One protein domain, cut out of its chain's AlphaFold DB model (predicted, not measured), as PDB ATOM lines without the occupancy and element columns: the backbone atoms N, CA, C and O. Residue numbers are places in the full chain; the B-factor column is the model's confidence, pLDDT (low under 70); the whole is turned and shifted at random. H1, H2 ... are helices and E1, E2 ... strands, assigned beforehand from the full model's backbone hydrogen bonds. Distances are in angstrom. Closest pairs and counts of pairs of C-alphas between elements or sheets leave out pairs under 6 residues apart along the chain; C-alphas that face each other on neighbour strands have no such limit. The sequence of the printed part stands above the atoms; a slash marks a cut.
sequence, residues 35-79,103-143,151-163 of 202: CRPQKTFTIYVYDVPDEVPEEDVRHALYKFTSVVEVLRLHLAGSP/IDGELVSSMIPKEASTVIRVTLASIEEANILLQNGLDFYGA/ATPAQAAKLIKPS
ATOM      1  N   CYS A  35       0.076 -11.584  36.114       55.62
ATOM      2  CA  CYS A  35       0.040 -11.740  37.564       55.62
ATOM      3  C   CYS A  35      -1.210 -12.476  38.054       55.62
ATOM      4  O   CYS A  35      -1.439 -12.560  39.256       55.62
ATOM      5  N   ARG A  36      -1.993 -13.062  37.136       67.81
ATOM      6  CA  ARG A  36      -3.042 -14.010  37.505       67.81
ATOM      7  C   ARG A  36      -2.411 -15.401  37.660       67.81
ATOM      8  O   ARG A  36      -1.893 -15.914  36.666       67.81
ATOM      9  N   PRO A  37      -2.477 -16.015  38.852       78.50
ATOM     10  CA  PRO A  37      -1.984 -17.371  39.074       78.50
ATOM     11  C   PRO A  37      -2.589 -18.344  38.061       78.50
ATOM     12  O   PRO A  37      -3.801 -18.324  37.832       78.50
ATOM     13  N   GLN A  38      -1.756 -19.194  37.461       79.44
ATOM     14  CA  GLN A  38      -2.198 -20.167  36.452       79.44
ATOM     15  C   GLN A  38      -3.066 -21.256  37.085       79.44
ATOM     16  O   GLN A  38      -4.067 -21.692  36.517       79.44
ATOM     17  N   LYS A  39      -2.687 -21.685  38.292       86.06
ATOM     18  CA  LYS A  39      -3.412 -22.688  39.066       86.06
ATOM     19  C   LYS A  39      -4.110 -22.018  40.241       86.06
ATOM     20  O   LYS A  39      -3.462 -21.608  41.205       86.06
ATOM     21  N   THR A  40      -5.433 -21.957  40.156       87.19
ATOM     22  CA  THR A  40      -6.301 -21.442  41.216       87.19
ATOM     23  C   THR A  40      -7.324 -22.485  41.647       87.19
ATOM     24  O   THR A  40      -7.605 -23.435  40.918       87.19
ATOM     25  N   PHE A  41      -7.859 -22.313  42.848       88.38
ATOM     26  CA  PHE A  41      -8.999 -23.059  43.361       88.38
ATOM     27  C   PHE A  41      -9.979 -22.099  44.024       88.38
ATOM     28  O   PHE A  41      -9.600 -21.024  44.492       88.38
ATOM     29  N   THR A  42     -11.243 -22.495  44.055       89.06
ATOM     30  CA  THR A  42     -12.333 -21.659  44.551       89.06
ATOM     31  C   THR A  42     -12.947 -22.307  45.776       89.06
ATOM     32  O   THR A  42     -13.267 -23.496  45.750       89.06
ATOM     33  N   ILE A  43     -13.145 -21.519  46.827       90.75
ATOM     34  CA  ILE A  43     -13.943 -21.906  47.988       90.75
ATOM     35  C   ILE A  43     -15.179 -21.013  48.075       90.75
ATOM     36  O   ILE A  43     -15.147 -19.838  47.699       90.75
ATOM     37  N   TYR A  44     -16.263 -21.584  48.583       89.44
ATOM     38  CA  TYR A  44     -17.510 -20.878  48.838       89.44
ATOM     39  C   TYR A  44     -17.726 -20.788  50.343       89.44
ATOM     40  O   TYR A  44     -17.682 -21.802  51.041       89.44
ATOM     41  N   VAL A  45     -17.924 -19.568  50.828       89.75
ATOM     42  CA  VAL A  45     -18.191 -19.261  52.230       89.75
ATOM     43  C   VAL A  45     -19.644 -18.816  52.343       89.75
ATOM     44  O   VAL A  45     -20.084 -17.905  51.638       89.75
ATOM     45  N   TYR A  46     -20.377 -19.497  53.214       86.69
ATOM     46  CA  TYR A  46     -21.788 -19.257  53.504       86.69
ATOM     47  C   TYR A  46     -21.938 -18.447  54.796       86.69
ATOM     48  O   TYR A  46     -20.952 -18.218  55.497       86.69
ATOM     49  N   ASP A  47     -23.164 -18.019  55.093       85.25
ATOM     50  CA  ASP A  47     -23.533 -17.345  56.346       85.25
ATOM     51  C   ASP A  47     -22.749 -16.050  56.626       85.25
ATOM     52  O   ASP A  47     -22.511 -15.682  57.776       85.25
ATOM     53  N   VAL A  48     -22.350 -15.333  55.569       86.75
ATOM     54  CA  VAL A  48     -21.708 -14.018  55.689       86.75
ATOM     55  C   VAL A  48     -22.775 -12.929  55.558       86.75
ATOM     56  O   VAL A  48     -23.311 -12.766  54.459       86.75
ATOM     57  N   PRO A  49     -23.050 -12.136  56.610       88.50
ATOM     58  CA  PRO A  49     -24.070 -11.091  56.555       88.50
ATOM     59  C   PRO A  49     -23.794 -10.047  55.468       88.50
ATOM     60  O   PRO A  49     -22.637  -9.808  55.104       88.50
ATOM     61  N   ASP A  50     -24.848  -9.426  54.945       85.06
ATOM     62  CA  ASP A  50     -24.759  -8.479  53.824       85.06
ATOM     63  C   ASP A  50     -24.197  -7.117  54.245       85.06
ATOM     64  O   ASP A  50     -23.605  -6.412  53.429       85.06
ATOM     65  N   GLU A  51     -24.316  -6.773  55.527       89.81
ATOM     66  CA  GLU A  51     -23.681  -5.607  56.136       89.81
ATOM     67  C   GLU A  51     -22.153  -5.718  56.204       89.81
ATOM     68  O   GLU A  51     -21.482  -4.695  56.338       89.81
ATOM     69  N   VAL A  52     -21.594  -6.931  56.097       91.69
ATOM     70  CA  VAL A  52     -20.143  -7.138  56.083       91.69
ATOM     71  C   VAL A  52     -19.614  -6.886  54.666       91.69
ATOM     72  O   VAL A  52     -19.919  -7.661  53.746       91.69
ATOM     73  N   PRO A  53     -18.798  -5.840  54.452       91.06
ATOM     74  CA  PRO A  53     -18.250  -5.553  53.137       91.06
ATOM     75  C   PRO A  53     -17.217  -6.611  52.734       91.06
ATOM     76  O   PRO A  53     -16.502  -7.177  53.560       91.06
ATOM     77  N   GLU A  54     -17.098  -6.852  51.429       88.50
ATOM     78  CA  GLU A  54     -16.113  -7.788  50.863       88.50
ATOM     79  C   GLU A  54     -14.678  -7.426  51.258       88.50
ATOM     80  O   GLU A  54     -13.829  -8.300  51.425       88.50
ATOM     81  N   GLU A  55     -14.424  -6.128  51.427       89.31
ATOM     82  CA  GLU A  55     -13.143  -5.604  51.866       89.31
ATOM     83  C   GLU A  55     -12.792  -6.103  53.271       89.31
ATOM     84  O   GLU A  55     -11.686  -6.590  53.468       89.31
ATOM     85  N   ASP A  56     -13.730  -6.098  54.221       93.38
ATOM     86  CA  ASP A  56     -13.480  -6.597  55.581       93.38
ATOM     87  C   ASP A  56     -13.239  -8.107  55.586       93.38
ATOM     88  O   ASP A  56     -12.374  -8.600  56.311       93.38
ATOM     89  N   VAL A  57     -13.938  -8.853  54.724       92.50
ATOM     90  CA  VAL A  57     -13.670 -10.285  54.523       92.50
ATOM     91  C   VAL A  57     -12.256 -10.492  53.973       92.50
ATOM     92  O   VAL A  57     -11.515 -11.342  54.467       92.50
ATOM     93  N   ARG A  58     -11.834  -9.686  52.991       90.62
ATOM     94  CA  ARG A  58     -10.461  -9.709  52.467       90.62
ATOM     95  C   ARG A  58      -9.441  -9.363  53.551       90.62
ATOM     96  O   ARG A  58      -8.427 -10.048  53.666       90.62
ATOM     97  N   HIS A  59      -9.722  -8.356  54.376       91.69
ATOM     98  CA  HIS A  59      -8.881  -7.975  55.507       91.69
ATOM     99  C   HIS A  59      -8.802  -9.083  56.553       91.69
ATOM    100  O   HIS A  59      -7.718  -9.335  57.059       91.69
ATOM    101  N   ALA A  60      -9.884  -9.801  56.854       93.44
ATOM    102  CA  ALA A  60      -9.843 -10.948  57.764       93.44
ATOM    103  C   ALA A  60      -8.932 -12.076  57.237       93.44
ATOM    104  O   ALA A  60      -8.324 -12.814  58.016       93.44
ATOM    105  N   LEU A  61      -8.789 -12.171  55.913       91.81
ATOM    106  CA  LEU A  61      -7.966 -13.156  55.220       91.81
ATOM    107  C   LEU A  61      -6.543 -12.667  54.882       91.81
ATOM    108  O   LEU A  61      -5.791 -13.414  54.261       91.81
ATOM    109  N   TYR A  62      -6.127 -11.471  55.314       88.56
ATOM    110  CA  TYR A  62      -4.862 -10.836  54.896       88.56
ATOM    111  C   TYR A  62      -3.591 -11.673  55.132       88.56
ATOM    112  O   TYR A  62      -2.589 -11.505  54.440       88.56
ATOM    113  N   LYS A  63      -3.610 -12.580  56.118       90.88
ATOM    114  CA  LYS A  63      -2.475 -13.470  56.424       90.88
ATOM    115  C   LYS A  63      -2.261 -14.538  55.352       90.88
ATOM    116  O   LYS A  63      -1.187 -15.132  55.292       90.88
ATOM    117  N   PHE A  64      -3.277 -14.809  54.538       91.06
ATOM    118  CA  PHE A  64      -3.230 -15.808  53.485       91.06
ATOM    119  C   PHE A  64      -2.786 -15.152  52.184       91.06
ATOM    120  O   PHE A  64      -3.587 -14.644  51.403       91.06
ATOM    121  N   THR A  65      -1.485 -15.225  51.921       88.44
ATOM    122  CA  THR A  65      -0.861 -14.683  50.708       88.44
ATOM    123  C   THR A  65      -1.285 -15.390  49.422       88.44
ATOM    124  O   THR A  65      -0.852 -14.992  48.350       88.44
ATOM    125  N   SER A  66      -2.098 -16.443  49.501       90.19
ATOM    126  CA  SER A  66      -2.679 -17.127  48.349       90.19
ATOM    127  C   SER A  66      -4.040 -16.569  47.939       90.19
ATOM    128  O   SER A  66      -4.520 -16.936  46.872       90.19
ATOM    129  N   VAL A  67      -4.688 -15.724  48.747       90.56
ATOM    130  CA  VAL A  67      -6.011 -15.175  48.416       90.56
ATOM    131  C   VAL A  67      -5.869 -14.155  47.292       90.56
ATOM    132  O   VAL A  67      -5.231 -13.123  47.458       90.56
ATOM    133  N   VAL A  68      -6.477 -14.458  46.148       87.06
ATOM    134  CA  VAL A  68      -6.407 -13.646  44.924       87.06
ATOM    135  C   VAL A  68      -7.616 -12.730  44.815       87.06
ATOM    136  O   VAL A  68      -7.516 -11.596  44.357       87.06
ATOM    137  N   GLU A  69      -8.781 -13.241  45.200       86.50
ATOM    138  CA  GLU A  69     -10.048 -12.558  45.003       86.50
ATOM    139  C   GLU A  69     -11.049 -12.974  46.077       86.50
ATOM    140  O   GLU A  69     -11.119 -14.140  46.466       86.50
ATOM    141  N   VAL A  70     -11.857 -12.005  46.500       89.31
ATOM    142  CA  VAL A  70     -13.029 -12.186  47.357       89.31
ATOM    143  C   VAL A  70     -14.177 -11.462  46.666       89.31
ATOM    144  O   VAL A  70     -14.050 -10.265  46.406       89.31
ATOM    145  N   LEU A  71     -15.251 -12.182  46.344       88.50
ATOM    146  CA  LEU A  71     -16.439 -11.645  45.679       88.50
ATOM    147  C   LEU A  71     -17.717 -12.155  46.332       88.50
ATOM    148  O   LEU A  71     -17.859 -13.356  46.560       88.50
ATOM    149  N   ARG A  72     -18.690 -11.269  46.542       89.31
ATOM    150  CA  ARG A  72     -20.034 -11.638  46.982       89.31
ATOM    151  C   ARG A  72     -20.922 -11.959  45.789       89.31
ATOM    152  O   ARG A  72     -21.217 -11.123  44.937       89.31
ATOM    153  N   LEU A  73     -21.394 -13.195  45.760       85.12
ATOM    154  CA  LEU A  73     -22.391 -13.667  44.818       85.12
ATOM    155  C   LEU A  73     -23.780 -13.465  45.426       85.12
ATOM    156  O   LEU A  73     -24.069 -13.928  46.529       85.12
ATOM    157  N   HIS A  74     -24.646 -12.787  44.676       76.69
ATOM    158  CA  HIS A  74     -26.057 -12.635  45.011       76.69
ATOM    159  C   HIS A  74     -26.851 -13.667  44.210       76.69
ATOM    160  O   HIS A  74     -26.851 -13.622  42.974       76.69
ATOM    161  N   LEU A  75     -27.522 -14.601  44.888       66.44
ATOM    162  CA  LEU A  75     -28.396 -15.558  44.216       66.44
ATOM    163  C   LEU A  75     -29.723 -14.874  43.875       66.44
ATOM    164  O   LEU A  75     -30.388 -14.290  44.733       66.44
ATOM    165  N   ALA A  76     -30.100 -14.914  42.597       50.59
ATOM    166  CA  ALA A  76     -31.368 -14.366  42.135       50.59
ATOM    167  C   ALA A  76     -32.529 -15.123  42.803       50.59
ATOM    168  O   ALA A  76     -32.779 -16.285  42.492       50.59
ATOM    169  N   GLY A  77     -33.204 -14.459  43.741       47.22
ATOM    170  CA  GLY A  77     -34.267 -15.039  44.565       47.22
ATOM    171  C   GLY A  77     -34.495 -14.299  45.885       47.22
ATOM    172  O   GLY A  77     -35.597 -14.357  46.419       47.22
ATOM    173  N   SER A  78     -33.505 -13.546  46.377       40.28
ATOM    174  CA  SER A  78     -33.707 -12.645  47.517       40.28
ATOM    175  C   SER A  78     -34.389 -11.343  47.058       40.28
ATOM    176  O   SER A  78     -33.850 -10.662  46.174       40.28
ATOM    177  N   PRO A  79     -35.569 -10.972  47.593       40.00
ATOM    178  CA  PRO A  79     -36.166  -9.675  47.317       40.00
ATOM    179  C   PRO A  79     -35.291  -8.596  47.963       40.00
ATOM    180  O   PRO A  79     -35.289  -8.411  49.175       40.00
ATOM    181  N   ILE A 103     -21.278 -18.220  36.164       49.56
ATOM    182  CA  ILE A 103     -19.898 -18.656  36.319       49.56
ATOM    183  C   ILE A 103     -19.898 -20.184  36.189       49.56
ATOM    184  O   ILE A 103     -20.590 -20.878  36.927       49.56
ATOM    185  N   ASP A 104     -19.214 -20.656  35.145       42.38
ATOM    186  CA  ASP A 104     -18.897 -22.055  34.821       42.38
ATOM    187  C   ASP A 104     -20.016 -23.071  34.545       42.38
ATOM    188  O   ASP A 104     -19.783 -24.260  34.685       42.38
ATOM    189  N   GLY A 105     -21.181 -22.661  34.029       45.91
ATOM    190  CA  GLY A 105     -22.051 -23.541  33.216       45.91
ATOM    191  C   GLY A 105     -22.641 -24.811  33.866       45.91
ATOM    192  O   GLY A 105     -23.519 -25.420  33.266       45.91
ATOM    193  N   GLU A 106     -22.243 -25.187  35.077       45.03
ATOM    194  CA  GLU A 106     -22.691 -26.385  35.777       45.03
ATOM    195  C   GLU A 106     -22.481 -26.207  37.295       45.03
ATOM    196  O   GLU A 106     -21.391 -25.908  37.771       45.03
ATOM    197  N   LEU A 107     -23.553 -26.419  38.065       45.34
ATOM    198  CA  LEU A 107     -23.526 -26.938  39.443       45.34
ATOM    199  C   LEU A 107     -22.997 -26.080  40.613       45.34
ATOM    200  O   LEU A 107     -22.741 -26.640  41.676       45.34
ATOM    201  N   VAL A 108     -22.960 -24.744  40.553       50.12
ATOM    202  CA  VAL A 108     -22.890 -23.978  41.828       50.12
ATOM    203  C   VAL A 108     -24.269 -23.945  42.512       50.12
ATOM    204  O   VAL A 108     -24.377 -24.106  43.722       50.12
ATOM    205  N   SER A 109     -25.356 -23.861  41.737       52.47
ATOM    206  CA  SER A 109     -26.720 -23.765  42.285       52.47
ATOM    207  C   SER A 109     -27.189 -25.003  43.064       52.47
ATOM    208  O   SER A 109     -28.121 -24.890  43.850       52.47
ATOM    209  N   SER A 110     -26.591 -26.179  42.839       50.88
ATOM    210  CA  SER A 110     -26.955 -27.427  43.530       50.88
ATOM    211  C   SER A 110     -26.195 -27.651  44.838       50.88
ATOM    212  O   SER A 110     -26.638 -28.453  45.653       50.88
ATOM    213  N   MET A 111     -25.048 -26.988  45.025       54.16
ATOM    214  CA  MET A 111     -24.240 -27.077  46.250       54.16
ATOM    215  C   MET A 111     -24.540 -25.954  47.243       54.16
ATOM    216  O   MET A 111     -24.136 -26.046  48.399       54.16
ATOM    217  N   ILE A 112     -25.235 -24.904  46.800       59.47
ATOM    218  CA  ILE A 112     -25.652 -23.800  47.657       59.47
ATOM    219  C   ILE A 112     -26.943 -24.208  48.387       59.47
ATOM    220  O   ILE A 112     -27.927 -24.545  47.718       59.47
ATOM    221  N   PRO A 113     -26.969 -24.189  49.735       60.00
ATOM    222  CA  PRO A 113     -28.196 -24.383  50.501       60.00
ATOM    223  C   PRO A 113     -29.286 -23.423  50.021       60.00
ATOM    224  O   PRO A 113     -29.011 -22.254  49.751       60.00
ATOM    225  N   LYS A 114     -30.531 -23.896  49.906       60.41
ATOM    226  CA  LYS A 114     -31.649 -23.090  49.375       60.41
ATOM    227  C   LYS A 114     -31.960 -21.869  50.245       60.41
ATOM    228  O   LYS A 114     -32.630 -20.948  49.793       60.41
ATOM    229  N   GLU A 115     -31.479 -21.886  51.482       62.19
ATOM    230  CA  GLU A 115     -31.632 -20.858  52.499       62.19
ATOM    231  C   GLU A 115     -30.548 -19.768  52.417       62.19
ATOM    232  O   GLU A 115     -30.702 -18.713  53.029       62.19
ATOM    233  N   ALA A 116     -29.461 -19.988  51.665       59.09
ATOM    234  CA  ALA A 116     -28.365 -19.032  51.568       59.09
ATOM    235  C   ALA A 116     -28.731 -17.875  50.620       59.09
ATOM    236  O   ALA A 116     -28.755 -18.024  49.396       59.09
ATOM    237  N   SER A 117     -28.999 -16.701  51.195       65.69
ATOM    238  CA  SER A 117     -29.285 -15.469  50.449       65.69
ATOM    239  C   SER A 117     -28.044 -14.917  49.741       65.69
ATOM    240  O   SER A 117     -28.153 -14.396  48.626       65.69
ATOM    241  N   THR A 118     -26.868 -15.059  50.357       77.00
ATOM    242  CA  THR A 118     -25.584 -14.600  49.817       77.00
ATOM    243  C   THR A 118     -24.460 -15.597  50.075       77.00
ATOM    244  O   THR A 118     -24.441 -16.326  51.065       77.00
ATOM    245  N   VAL A 119     -23.525 -15.657  49.124       85.44
ATOM    246  CA  VAL A 119     -22.375 -16.570  49.157       85.44
ATOM    247  C   VAL A 119     -21.128 -15.781  48.792       85.44
ATOM    248  O   VAL A 119     -21.103 -15.101  47.767       85.44
ATOM    249  N   ILE A 120     -20.071 -15.882  49.593       89.81
ATOM    250  CA  ILE A 120     -18.769 -15.310  49.249       89.81
ATOM    251  C   ILE A 120     -17.958 -16.359  48.489       89.81
ATOM    252  O   ILE A 120     -17.691 -17.449  48.989       89.81
ATOM    253  N   ARG A 121     -17.533 -16.013  47.277       90.75
ATOM    254  CA  ARG A 121     -16.557 -16.764  46.496       90.75
ATOM    255  C   ARG A 121     -15.165 -16.235  46.810       90.75
ATOM    256  O   ARG A 121     -14.884 -15.063  46.563       90.75
ATOM    257  N   VAL A 122     -14.290 -17.104  47.298       90.94
ATOM    258  CA  VAL A 122     -12.871 -16.784  47.482       90.94
ATOM    259  C   VAL A 122     -12.055 -17.601  46.491       90.94
ATOM    260  O   VAL A 122     -12.137 -18.829  46.471       90.94
ATOM    261  N   THR A 123     -11.269 -16.914  45.667       90.50
ATOM    262  CA  THR A 123     -10.337 -17.533  44.720       90.50
ATOM    263  C   THR A 123      -8.946 -17.520  45.331       90.50
ATOM    264  O   THR A 123      -8.449 -16.468  45.739       90.50
ATOM    265  N   LEU A 124      -8.301 -18.681  45.366       90.81
ATOM    266  CA  LEU A 124      -6.970 -18.865  45.923       90.81
ATOM    267  C   LEU A 124      -6.004 -19.370  44.856       90.81
ATOM    268  O   LEU A 124      -6.360 -20.194  44.018       90.81
ATOM    269  N   ALA A 125      -4.765 -18.905  44.912       90.19
ATOM    270  CA  ALA A 125      -3.647 -19.448  44.163       90.19
ATOM    271  C   ALA A 125      -3.160 -20.758  44.797       90.19
ATOM    272  O   ALA A 125      -3.168 -20.917  46.019       90.19
ATOM    273  N   SER A 126      -2.656 -21.674  43.971       89.88
ATOM    274  CA  SER A 126      -1.806 -22.769  44.449       89.88
ATOM    275  C   SER A 126      -0.629 -22.219  45.258       89.88
ATOM    276  O   SER A 126      -0.100 -21.159  44.932       89.88
ATOM    277  N   ILE A 127      -0.174 -22.971  46.262       90.75
ATOM    278  CA  ILE A 127       0.988 -22.603  47.090       90.75
ATOM    279  C   ILE A 127       2.217 -22.328  46.212       90.75
ATOM    280  O   ILE A 127       2.906 -21.335  46.417       90.75
ATOM    281  N   GLU A 128       2.452 -23.170  45.203       89.38
ATOM    282  CA  GLU A 128       3.556 -23.000  44.248       89.38
ATOM    283  C   GLU A 128       3.472 -21.651  43.516       89.38
ATOM    284  O   GLU A 128       4.419 -20.873  43.519       89.38
ATOM    285  N   GLU A 129       2.301 -21.327  42.962       86.00
ATOM    286  CA  GLU A 129       2.072 -20.078  42.226       86.00
ATOM    287  C   GLU A 129       2.188 -18.850  43.135       86.00
ATOM    288  O   GLU A 129       2.803 -17.854  42.756       86.00
ATOM    289  N   ALA A 130       1.627 -18.922  44.348       85.50
ATOM    290  CA  ALA A 130       1.728 -17.853  45.335       85.50
ATOM    291  C   ALA A 130       3.196 -17.575  45.690       85.50
ATOM    292  O   ALA A 130       3.619 -16.421  45.692       85.50
ATOM    293  N   ASN A 131       3.997 -18.621  45.914       88.38
ATOM    294  CA  ASN A 131       5.423 -18.481  46.209       88.38
ATOM    295  C   ASN A 131       6.199 -17.868  45.038       88.38
ATOM    296  O   ASN A 131       7.003 -16.962  45.259       88.38
ATOM    297  N   ILE A 132       5.948 -18.318  43.805       84.31
ATOM    298  CA  ILE A 132       6.586 -17.766  42.600       84.31
ATOM    299  C   ILE A 132       6.284 -16.269  42.469       84.31
ATOM    300  O   ILE A 132       7.178 -15.468  42.198       84.31
ATOM    301  N   LEU A 133       5.031 -15.862  42.662       77.81
ATOM    302  CA  LEU A 133       4.630 -14.463  42.521       77.81
ATOM    303  C   LEU A 133       5.219 -13.587  43.634       77.81
ATOM    304  O   LEU A 133       5.769 -12.525  43.335       77.81
ATOM    305  N   LEU A 134       5.242 -14.080  44.875       83.19
ATOM    306  CA  LEU A 134       5.892 -13.394  45.995       83.19
ATOM    307  C   LEU A 134       7.403 -13.227  45.783       83.19
ATOM    308  O   LEU A 134       7.942 -12.159  46.063       83.19
ATOM    309  N   GLN A 135       8.090 -14.239  45.241       84.12
ATOM    310  CA  GLN A 135       9.515 -14.139  44.887       84.12
ATOM    311  C   GLN A 135       9.780 -13.067  43.822       84.12
ATOM    312  O   GLN A 135      10.832 -12.432  43.834       84.12
ATOM    313  N   ASN A 136       8.810 -12.823  42.939       79.81
ATOM    314  CA  ASN A 136       8.857 -11.748  41.948       79.81
ATOM    315  C   ASN A 136       8.451 -10.373  42.517       79.81
ATOM    316  O   ASN A 136       8.391  -9.396  41.770       79.81
ATOM    317  N   GLY A 137       8.177 -10.282  43.823       78.31
ATOM    318  CA  GLY A 137       7.757  -9.051  44.493       78.31
ATOM    319  C   GLY A 137       6.301  -8.667  44.228       78.31
ATOM    320  O   GLY A 137       5.960  -7.493  44.352       78.31
ATOM    321  N   LEU A 138       5.460  -9.628  43.832       78.38
ATOM    322  CA  LEU A 138       4.034  -9.431  43.585       78.38
ATOM    323  C   LEU A 138       3.221 -10.029  44.734       78.38
ATOM    324  O   LEU A 138       3.359 -11.211  45.045       78.38
ATOM    325  N   ASP A 139       2.343  -9.227  45.327       78.50
ATOM    326  CA  ASP A 139       1.376  -9.653  46.331       78.50
ATOM    327  C   ASP A 139      -0.058  -9.420  45.834       78.50
ATOM    328  O   ASP A 139      -0.347  -8.471  45.107       78.50
ATOM    329  N   PHE A 140      -0.990 -10.303  46.197       78.69
ATOM    330  CA  PHE A 140      -2.384 -10.163  45.758       78.69
ATOM    331  C   PHE A 140      -3.179  -9.160  46.590       78.69
ATOM    332  O   PHE A 140      -4.193  -8.655  46.123       78.69
ATOM    333  N   TYR A 141      -2.734  -8.877  47.815       78.81
ATOM    334  CA  TYR A 141      -3.454  -7.996  48.728       78.81
ATOM    335  C   TYR A 141      -3.389  -6.529  48.271       78.81
ATOM    336  O   TYR A 141      -4.407  -5.842  48.287       78.81
ATOM    337  N   GLY A 142      -2.223  -6.063  47.802       66.44
ATOM    338  CA  GLY A 142      -2.047  -4.725  47.225       66.44
ATOM    339  C   GLY A 142      -2.344  -4.614  45.723       66.44
ATOM    340  O   GLY A 142      -2.474  -3.501  45.206       66.44
ATOM    341  N   ALA A 143      -2.451  -5.735  45.000       64.88
ATOM    342  CA  ALA A 143      -2.726  -5.725  43.568       64.88
ATOM    343  C   ALA A 143      -4.193  -5.368  43.290       64.88
ATOM    344  O   ALA A 143      -5.117  -6.139  43.548       64.88
ATOM    345  N   ALA A 151     -13.825 -15.148  30.095       41.12
ATOM    346  CA  ALA A 151     -14.803 -15.002  29.040       41.12
ATOM    347  C   ALA A 151     -15.409 -16.388  28.856       41.12
ATOM    348  O   ALA A 151     -14.711 -17.324  28.459       41.12
ATOM    349  N   THR A 152     -16.677 -16.544  29.234       41.41
ATOM    350  CA  THR A 152     -17.368 -17.812  29.037       41.41
ATOM    351  C   THR A 152     -17.157 -18.226  27.577       41.41
ATOM    352  O   THR A 152     -17.049 -17.348  26.710       41.41
ATOM    353  N   PRO A 153     -17.119 -19.525  27.237       46.91
ATOM    354  CA  PRO A 153     -17.006 -19.945  25.839       46.91
ATOM    355  C   PRO A 153     -18.031 -19.233  24.932       46.91
ATOM    356  O   PRO A 153     -17.752 -18.946  23.772       46.91
ATOM    357  N   ALA A 154     -19.183 -18.842  25.492       41.84
ATOM    358  CA  ALA A 154     -20.214 -18.030  24.849       41.84
ATOM    359  C   ALA A 154     -19.836 -16.547  24.610       41.84
ATOM    360  O   ALA A 154     -20.219 -15.985  23.581       41.84
ATOM    361  N   GLN A 155     -19.095 -15.897  25.516       42.25
ATOM    362  CA  GLN A 155     -18.545 -14.552  25.293       42.25
ATOM    363  C   GLN A 155     -17.370 -14.586  24.298       42.25
ATOM    364  O   GLN A 155     -17.291 -13.725  23.421       42.25
ATOM    365  N   ALA A 156     -16.540 -15.635  24.340       42.53
ATOM    366  CA  ALA A 156     -15.499 -15.879  23.341       42.53
ATOM    367  C   ALA A 156     -16.085 -16.170  21.943       42.53
ATOM    368  O   ALA A 156     -15.576 -15.669  20.946       42.53
ATOM    369  N   ALA A 157     -17.205 -16.896  21.843       46.56
ATOM    370  CA  ALA A 157     -17.857 -17.209  20.568       46.56
ATOM    371  C   ALA A 157     -18.434 -15.980  19.837       46.56
ATOM    372  O   ALA A 157     -18.455 -15.955  18.607       46.56
ATOM    373  N   LYS A 158     -18.851 -14.924  20.554       45.47
ATOM    374  CA  LYS A 158     -19.286 -13.656  19.924       45.47
ATOM    375  C   LYS A 158     -18.132 -12.894  19.259       45.47
ATOM    376  O   LYS A 158     -18.372 -12.131  18.327       45.47
ATOM    377  N   LEU A 159     -16.904 -13.156  19.702       44.50
ATOM    378  CA  LEU A 159     -15.646 -12.679  19.122       44.50
ATOM    379  C   LEU A 159     -15.246 -13.463  17.856       44.50
ATOM    380  O   LEU A 159     -14.443 -12.993  17.057       44.50
ATOM    381  N   ILE A 160     -15.826 -14.654  17.661       45.19
ATOM    382  CA  ILE A 160     -15.568 -15.582  16.551       45.19
ATOM    383  C   ILE A 160     -16.748 -15.535  15.564       45.19
ATOM    384  O   ILE A 160     -17.219 -16.557  15.071       45.19
ATOM    385  N   LYS A 161     -17.271 -14.345  15.240       37.44
ATOM    386  CA  LYS A 161     -18.024 -14.205  13.985       37.44
ATOM    387  C   LYS A 161     -16.998 -14.160  12.850       37.44
ATOM    388  O   LYS A 161     -16.195 -13.229  12.815       37.44
ATOM    389  N   PRO A 162     -16.974 -15.147  11.938       41.00
ATOM    390  CA  PRO A 162     -15.958 -15.219  10.904       41.00
ATOM    391  C   PRO A 162     -16.265 -14.168   9.835       41.00
ATOM    392  O   PRO A 162     -17.010 -14.423   8.891       41.00
ATOM    393  N   SER A 163     -15.685 -12.974   9.964       41.84
ATOM    394  CA  SER A 163     -15.432 -12.170   8.772       41.84
ATOM    395  C   SER A 163     -14.368 -12.914   7.975       41.84
ATOM    396  O   SER A 163     -13.272 -13.173   8.476       41.84
TER     397      SER A 163
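This is residues 35 to 79, 103 to 143 and 151 to 163 of the 202 residues of an uncharacterized protein of Papilio machaon (UniProt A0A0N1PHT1). A ribbon-like sheet of three long, twisted strands makes the body, with helix H1 over one face at the edge strand E2 and helix H2 at the end of the sheet where E3 ends. Well away from this body, residues 154 to 163, with most of the small helix H3, stick out free of the rest. The printed part has 99 residues, with three named helices and three named strands in the order E1 H1 E2 E3 H2 H3; the sheet order is E1 E3 E2, all antiparallel. The class is mixed, helices and strands, with 45 residues in named elements, under half. The whole is loose, with a radius of gyration of the C-alphas of 16.4 A, and flat, spanning 48 by 44 by 20 A.

Start with the sheet: find C-alpha 40 at (-6.301, -21.442, 41.216), where E1 begins and runs 16.4 A to residue 45. E3, residues 118 to 125, covers 23.2 A, and E2, residues 67 to 74, covers 20.5 A. H1 is residues 54 to 60, 9.8 A long. H2 is residues 127 to 135, 12.2 A long, beginning at C-alpha 127 (0.988, -22.603, 47.090). H3 is residues 153 to 159, 10.0 A long, and ends at C-alpha 159 (-15.646, -12.679, 19.122).

Look first at the inner strand E3. E1 is its antiparallel neighbour at 154 degrees, with N 43 and O 122 at 2.9 A, within hydrogen-bond range. E2 is its antiparallel neighbour at 160 degrees, with N 121 and O 71 at 2.8 A, also within range. The sheet is only just strongly twisted, its C-alphas up to 4.4 A off the best plane. E1, H1 and E2 form a split strand-helix-strand unit, two strands running the same way with E3 between them, and its crossover is right-handed. H1 is on the sheet at a height of 9.0 A, over E2 and slantwise to it at 38 degrees on the local plane; the closest C-alphas are those of Arg 58 and Val 70, 6.2 A. H2, joined to E3 by a tight link, only grazes the sheet with residues 127 to 133. H3 is not on the sheet and is apart from H1 and H2. In H1 and H2 every O i to N i+4 pair is within hydrogen-bond range; in H3 2 of 3 are.

The C-alphas of Lys 63 and Ser 163 are the two farthest apart, at 49.4 A. Residues 80 to 102 are not printed, and C-alphas 79 and 103 are 21.6 A apart; residues 144 to 150 are not printed, and C-alphas 143 and 151 are 21.0 A apart. Of the links printed whole, none is long. Mean pLDDT of the printed part is 73.3; it is under 70 at residues 35 to 36, 75 to 79, 103 to 117, 142 to 143 and 151 to 163.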